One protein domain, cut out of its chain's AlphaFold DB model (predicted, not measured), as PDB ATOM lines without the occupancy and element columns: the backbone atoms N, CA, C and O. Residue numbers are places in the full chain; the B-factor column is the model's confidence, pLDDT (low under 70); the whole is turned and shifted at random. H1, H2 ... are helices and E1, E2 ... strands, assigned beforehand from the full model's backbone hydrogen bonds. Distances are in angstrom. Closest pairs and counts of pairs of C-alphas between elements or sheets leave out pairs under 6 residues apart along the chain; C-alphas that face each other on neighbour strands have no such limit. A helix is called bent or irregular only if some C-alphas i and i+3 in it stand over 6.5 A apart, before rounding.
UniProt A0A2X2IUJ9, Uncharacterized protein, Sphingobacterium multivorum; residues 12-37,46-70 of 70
ATOM      1  N   GLY A  12     219.855 172.509 252.195       87.44
ATOM      2  CA  GLY A  12     219.713 172.989 250.831       87.44
ATOM      3  C   GLY A  12     219.662 171.885 249.789       87.44
ATOM      4  O   GLY A  12     219.583 170.696 250.097       87.44
ATOM      5  N   PHE A  13     219.688 172.316 248.537       89.31
ATOM      6  CA  PHE A  13     219.804 171.469 247.362       89.31
ATOM      7  C   PHE A  13     221.003 171.905 246.534       89.31
ATOM      8  O   PHE A  13     221.315 173.092 246.467       89.31
ATOM      9  N   VAL A  14     221.626 170.950 245.851       88.62
ATOM     10  CA  VAL A  14     222.570 171.246 244.776       88.62
ATOM     11  C   VAL A  14     221.795 171.220 243.468       88.62
ATOM     12  O   VAL A  14     221.225 170.190 243.108       88.62
ATOM     13  N   ILE A  15     221.750 172.350 242.768       87.50
ATOM     14  CA  ILE A  15     221.000 172.493 241.515       87.50
ATOM     15  C   ILE A  15     221.921 172.829 240.341       87.50
ATOM     16  O   ILE A  15     223.054 173.294 240.503       87.50
ATOM     17  N   GLN A  16     221.404 172.602 239.136       90.12
ATOM     18  CA  GLN A  16     221.953 173.128 237.891       90.12
ATOM     19  C   GLN A  16     220.901 174.047 237.283       90.12
ATOM     20  O   GLN A  16     219.727 173.678 237.210       90.12
ATOM     21  N   HIS A  17     221.302 175.245 236.875       87.00
ATOM     22  CA  HIS A  17     220.370 176.222 236.337       87.00
ATOM     23  C   HIS A  17     221.037 177.104 235.287       87.00
ATOM     24  O   HIS A  17     222.219 177.430 235.396       87.00
ATOM     25  N   THR A  18     220.262 177.502 234.280       88.31
ATOM     26  CA  THR A  18     220.707 178.444 233.254       88.31
ATOM     27  C   THR A  18     220.117 179.810 233.553       88.31
ATOM     28  O   THR A  18     218.908 180.005 233.445       88.31
ATOM     29  N   PHE A  19     220.974 180.760 233.909       83.44
ATOM     30  CA  PHE A  19     220.589 182.153 234.101       83.44
ATOM     31  C   PHE A  19     220.696 182.903 232.782       83.44
ATOM     32  O   PHE A  19     221.577 182.624 231.974       83.44
ATOM     33  N   HIS A  20     219.824 183.883 232.581       81.56
ATOM     34  CA  HIS A  20     219.951 184.830 231.480       81.56
ATOM     35  C   HIS A  20     220.505 186.125 232.067       81.56
ATOM     36  O   HIS A  20     219.790 186.852 232.755       81.56
ATOM     37  N   ILE A  21     221.806 186.355 231.875       76.62
ATOM     38  CA  ILE A  21     222.464 187.596 232.289       76.62
ATOM     39  C   ILE A  21     222.648 188.433 231.030       76.62
ATOM     40  O   ILE A  21     223.419 188.069 230.136       76.62
ATOM     41  N   SER A  22     221.901 189.535 230.953       75.62
ATOM     42  CA  SER A  22     221.693 190.274 229.702       75.62
ATOM     43  C   SER A  22     221.177 189.318 228.609       75.62
ATOM     44  O   SER A  22     220.284 188.518 228.878       75.62
ATOM     45  N   ASP A  23     221.760 189.336 227.408       77.50
ATOM     46  CA  ASP A  23     221.344 188.482 226.284       77.50
ATOM     47  C   ASP A  23     222.114 187.152 226.198       77.50
ATOM     48  O   ASP A  23     222.073 186.467 225.173       77.50
ATOM     49  N   LYS A  24     222.862 186.775 227.248       76.69
ATOM     50  CA  LYS A  24     223.643 185.532 227.265       76.69
ATOM     51  C   LYS A  24     223.058 184.509 228.243       76.69
ATOM     52  O   LYS A  24     222.974 184.797 229.440       76.69
ATOM     53  N   PRO A  25     222.705 183.297 227.772       84.38
ATOM     54  CA  PRO A  25     222.407 182.185 228.659       84.38
ATOM     55  C   PRO A  25     223.709 181.658 229.281       84.38
ATOM     56  O   PRO A  25     224.677 181.369 228.578       84.38
ATOM     57  N   ILE A  26     223.725 181.526 230.602       83.50
ATOM     58  CA  ILE A  26     224.878 181.107 231.403       83.50
ATOM     59  C   ILE A  26     224.457 179.903 232.222       83.50
ATOM     60  O   ILE A  26     223.629 180.007 233.128       83.50
ATOM     61  N   ALA A  27     225.027 178.749 231.891       86.50
ATOM     62  CA  ALA A  27     224.772 177.520 232.617       86.50
ATOM     63  C   ALA A  27     225.671 177.472 233.854       86.50
ATOM     64  O   ALA A  27     226.899 177.437 233.751       86.50
ATOM     65  N   LEU A  28     225.055 177.437 235.031       82.75
ATOM     66  CA  LEU A  28     225.744 177.236 236.295       82.75
ATOM     67  C   LEU A  28     225.404 175.857 236.849       82.75
ATOM     68  O   LEU A  28     224.247 175.428 236.888       82.75
ATOM     69  N   LYS A  29     226.452 175.145 237.259       84.25
ATOM     70  CA  LYS A  29     226.372 173.809 237.847       84.25
ATOM     71  C   LYS A  29     226.809 173.886 239.302       84.25
ATOM     72  O   LYS A  29     227.625 174.730 239.651       84.25
ATOM     73  N   ASN A  30     226.314 172.959 240.117       83.50
ATOM     74  CA  ASN A  30     226.671 172.823 241.530       83.50
ATOM     75  C   ASN A  30     226.305 174.048 242.387       83.50
ATOM     76  O   ASN A  30     227.060 174.445 243.270       83.50
ATOM     77  N   ILE A  31     225.142 174.645 242.130       84.81
ATOM     78  CA  ILE A  31     224.666 175.810 242.880       84.81
ATOM     79  C   ILE A  31     223.989 175.333 244.161       84.81
ATOM     80  O   ILE A  31     223.045 174.543 244.096       84.81
ATOM     81  N   SER A  32     224.433 175.840 245.309       83.69
ATOM     82  CA  SER A  32     223.783 175.593 246.597       83.69
ATOM     83  C   SER A  32     222.561 176.495 246.756       83.69
ATOM     84  O   SER A  32     222.688 177.705 246.932       83.69
ATOM     85  N   LEU A  33     221.371 175.904 246.711       83.06
ATOM     86  CA  LEU A  33     220.109 176.580 246.987       83.06
ATOM     87  C   LEU A  33     219.670 176.284 248.422       83.06
ATOM     88  O   LEU A  33     219.356 175.140 248.753       83.06
ATOM     89  N   LEU A  34     219.623 177.311 249.264       85.62
ATOM     90  CA  LEU A  34     219.195 177.180 250.658       85.62
ATOM     91  C   LEU A  34     217.664 177.108 250.755       85.62
ATOM     92  O   LEU A  34     216.958 177.847 250.069       85.62
ATOM     93  N   LYS A  35     217.141 176.235 251.626       84.81
ATOM     94  CA  LYS A  35     215.688 176.130 251.878       84.81
ATOM     95  C   LYS A  35     215.158 177.271 252.744       84.81
ATOM     96  O   LYS A  35     213.998 177.659 252.628       84.81
ATOM     97  N   SER A  36     215.993 177.772 253.645       80.06
ATOM     98  CA  SER A  36     215.652 178.819 254.600       80.06
ATOM     99  C   SER A  36     216.182 180.175 254.143       80.06
ATOM    100  O   SER A  36     217.261 180.291 253.563       80.06
ATOM    101  N   LYS A  37     215.412 181.233 254.427       73.62
ATOM    102  CA  LYS A  37     215.894 182.607 254.262       73.62
ATOM    103  C   LYS A  37     216.959 182.885 255.318       73.62
ATOM    104  O   LYS A  37     216.728 182.682 256.508       73.62
ATOM    105  N   ASN A  46     228.796 185.735 245.556       55.16
ATOM    106  CA  ASN A  46     229.754 186.529 244.804       55.16
ATOM    107  C   ASN A  46     229.654 186.095 243.341       55.16
ATOM    108  O   ASN A  46     229.620 184.892 243.073       55.16
ATOM    109  N   ILE A  47     229.612 187.048 242.404       61.62
ATOM    110  CA  ILE A  47     229.836 186.732 240.991       61.62
ATOM    111  C   ILE A  47     231.263 186.196 240.918       61.62
ATOM    112  O   ILE A  47     232.238 186.948 240.919       61.62
ATOM    113  N   GLY A  48     231.370 184.877 240.986       67.62
ATOM    114  CA  GLY A  48     232.627 184.183 241.104       67.62
ATOM    115  C   GLY A  48     233.332 184.101 239.764       67.62
ATOM    116  O   GLY A  48     232.845 184.530 238.710       67.62
ATOM    117  N   GLN A  49     234.510 183.482 239.795       63.25
ATOM    118  CA  GLN A  49     235.229 183.152 238.568       63.25
ATOM    119  C   GLN A  49     234.433 182.223 237.638       63.25
ATOM    120  O   GLN A  49     234.685 182.210 236.438       63.25
ATOM    121  N   ASP A  50     233.489 181.455 238.173       68.56
ATOM    122  CA  ASP A  50     232.621 180.527 237.449       68.56
ATOM    123  C   ASP A  50     231.636 181.224 236.499       68.56
ATOM    124  O   ASP A  50     231.363 180.709 235.413       68.56
ATOM    125  N   ILE A  51     231.155 182.414 236.866       74.06
ATOM    126  CA  ILE A  51     230.343 183.272 235.993       74.06
ATOM    127  C   ILE A  51     231.255 184.100 235.086       74.06
ATOM    128  O   ILE A  51     231.063 184.131 233.872       74.06
ATOM    129  N   ILE A  52     232.285 184.733 235.657       76.69
ATOM    130  CA  ILE A  52     233.198 185.630 234.932       76.69
ATOM    131  C   ILE A  52     233.852 184.937 233.728       76.69
ATOM    132  O   ILE A  52     233.900 185.516 232.644       76.69
ATOM    133  N   ARG A  53     234.322 183.691 233.884       77.31
ATOM    134  CA  ARG A  53     234.999 182.938 232.810       77.31
ATOM    135  C   ARG A  53     234.085 182.583 231.630       77.31
ATOM    136  O   ARG A  53     234.597 182.203 230.583       77.31
ATOM    137  N   GLN A  54     232.761 182.688 231.777       78.88
ATOM    138  CA  GLN A  54     231.808 182.438 230.685       78.88
ATOM    139  C   GLN A  54     231.636 183.655 229.761       78.88
ATOM    140  O   GLN A  54     231.042 183.544 228.686       78.88
ATOM    141  N   PHE A  55     232.191 184.811 230.135       79.81
ATOM    142  CA  PHE A  55     232.244 185.991 229.283       79.81
ATOM    143  C   PHE A  55     233.606 186.104 228.602       79.81
ATOM    144  O   PHE A  55     234.653 185.979 229.227       79.81
ATOM    145  N   SER A  56     233.588 186.405 227.304       79.62
ATOM    146  CA  SER A  56     234.801 186.651 226.520       79.62
ATOM    147  C   SER A  56     235.505 187.957 226.896       79.62
ATOM    148  O   SER A  56     236.687 188.113 226.612       79.62
ATOM    149  N   ILE A  57     234.778 188.916 227.478       80.31
ATOM    150  CA  ILE A  57     235.272 190.251 227.819       80.31
ATOM    151  C   ILE A  57     234.688 190.650 229.175       80.31
ATOM    152  O   ILE A  57     233.482 190.537 229.388       80.31
ATOM    153  N   MET A  58     235.546 191.168 230.053       79.44
ATOM    154  CA  MET A  58     235.161 191.890 231.261       79.44
ATOM    155  C   MET A  58     235.559 193.357 231.093       79.44
ATOM    156  O   MET A  58     236.711 193.646 230.781       79.44
ATOM    157  N   ILE A  59     234.621 194.277 231.318       77.50
ATOM    158  CA  ILE A  59     234.896 195.717 231.341       77.50
ATOM    159  C   ILE A  59     234.781 196.180 232.788       77.50
ATOM    160  O   ILE A  59     233.698 196.148 233.368       77.50
ATOM    161  N   LEU A  60     235.902 196.602 233.365       74.81
ATOM    162  CA  LEU A  60     235.954 197.218 234.686       74.81
ATOM    163  C   LEU A  60     236.219 198.712 234.504       74.81
ATOM    164  O   LEU A  60     237.195 199.084 233.858       74.81
ATOM    165  N   ASN A  61     235.356 199.561 235.054       70.19
ATOM    166  CA  ASN A  61     235.509 201.010 234.983       70.19
ATOM    167  C   ASN A  61     235.610 201.571 236.404       70.19
ATOM    168  O   ASN A  61     234.693 201.387 237.205       70.19
ATOM    169  N   PHE A  62     236.724 202.229 236.714       74.88
ATOM    170  CA  PHE A  62     236.998 202.789 238.033       74.88
ATOM    171  C   PHE A  62     237.251 204.286 237.919       74.88
ATOM    172  O   PHE A  62     237.931 204.738 237.000       74.88
ATOM    173  N   LYS A  63     236.722 205.043 238.881       72.62
ATOM    174  CA  LYS A  63     236.927 206.492 238.966       72.62
ATOM    175  C   LYS A  63     238.336 206.850 239.465       72.62
ATOM    176  O   LYS A  63     238.931 207.770 238.927       72.62
ATOM    177  N   ASP A  64     238.868 206.079 240.414       62.94
ATOM    178  CA  ASP A  64     240.216 206.181 240.996       62.94
ATOM    179  C   ASP A  64     240.731 204.737 241.247       62.94
ATOM    180  O   ASP A  64     239.916 203.876 241.590       62.94
ATOM    181  N   MET A  65     242.018 204.406 241.025       64.50
ATOM    182  CA  MET A  65     242.451 202.996 240.834       64.50
ATOM    183  C   MET A  65     243.527 202.472 241.807       64.50
ATOM    184  O   MET A  65     244.587 203.077 241.930       64.50
ATOM    185  N   PHE A  66     243.313 201.261 242.351       40.62
ATOM    186  CA  PHE A  66     244.174 200.089 242.097       40.62
ATOM    187  C   PHE A  66     243.457 198.765 242.441       40.62
ATOM    188  O   PHE A  66     242.518 198.734 243.235       40.62
ATOM    189  N   ILE A  67     243.941 197.668 241.845       56.03
ATOM    190  CA  ILE A  67     243.704 196.282 242.269       56.03
ATOM    191  C   ILE A  67     245.081 195.720 242.631       56.03
ATOM    192  O   ILE A  67     245.962 195.687 241.773       56.03
ATOM    193  N   GLN A  68     245.288 195.311 243.883       41.62
ATOM    194  CA  GLN A  68     246.531 194.674 244.322       41.62
ATOM    195  C   GLN A  68     246.257 193.219 244.655       41.62
ATOM    196  O   GLN A  68     245.387 192.908 245.468       41.62
ATOM    197  N   PHE A  69     247.040 192.353 244.028       51.81
ATOM    198  CA  PHE A  69     247.144 190.952 244.385       51.81
ATOM    199  C   PHE A  69     248.441 190.775 245.175       51.81
ATOM    200  O   PHE A  69     249.497 191.203 244.707       51.81
ATOM    201  N   ASN A  70     248.339 190.175 246.360       38.81
ATOM    202  CA  ASN A  70     249.467 189.624 247.109       38.81
ATOM    203  C   ASN A  70     249.428 188.102 246.991       38.81
ATOM    204  O   ASN A  70     248.301 187.555 247.072       38.81
TER     205      ASN A  70
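What this domain is: This is residues 12 to 37 and 46 to 70 of the 70 residues of an uncharacterized protein of Sphingobacterium multivorum (UniProt A0A2X2IUJ9). A long, bent hairpin of two strands, E1 and E2, makes one side of this model, with the short helix H1 beside E2, and from there a tail without named elements sticks out with residues 56 to 70. The printed part has 51 residues, with two named strands and then one named helix, in the order E1, E2, H1. The sheet is E1 - E2, antiparallel, and the class is mostly strand, though under half of the residues are in named elements. The whole is only just extended, close to loose, with a radius of gyration of the C-alphas of 14.9 A and spans of 40 by 27 by 20 A.

How they stand to each other: Start at E1, residues 12 to 21, and go through a tight link to E2, residues 24 to 34: they form a hairpin, antiparallel at 159 degrees. Look at N 13 and O 33, 2.9 A apart, and at N 26 and O 19, 2.8 A apart, both within hydrogen-bond range. E1 bends by 65 degrees at residue 16, and E2 bends by 78 degrees at residue 30. Past the cut comes H1, residues 49 to 52, whose closest C-alphas to E2 are those of Ile 51 and Ile 26, 7.5 A apart. E1 and H1 are apart. H1 is too short for a pair of O i and N i+4, and its 1 pair of O i and N i+3 is not within range.

Where its parts are: Find C-alpha 12 at (219.713, 172.989, 250.831); from there E1 runs 23.8 A to C-alpha 21. E2 runs 25.2 A from C-alpha 24 at (223.643, 185.532, 227.265) to C-alpha 34. H1 ends at C-alpha 52, (233.198, 185.630, 234.932).

The domain as a whole: The C-alphas farthest apart, those of Phe 13 and Asp 64, are 40.8 A apart. Residues 38 to 45 are not printed, and C-alphas 37 and 46 are 17.2 A apart across the cut. Residues 46 to 50 and 64 to 70 have pLDDT under 70.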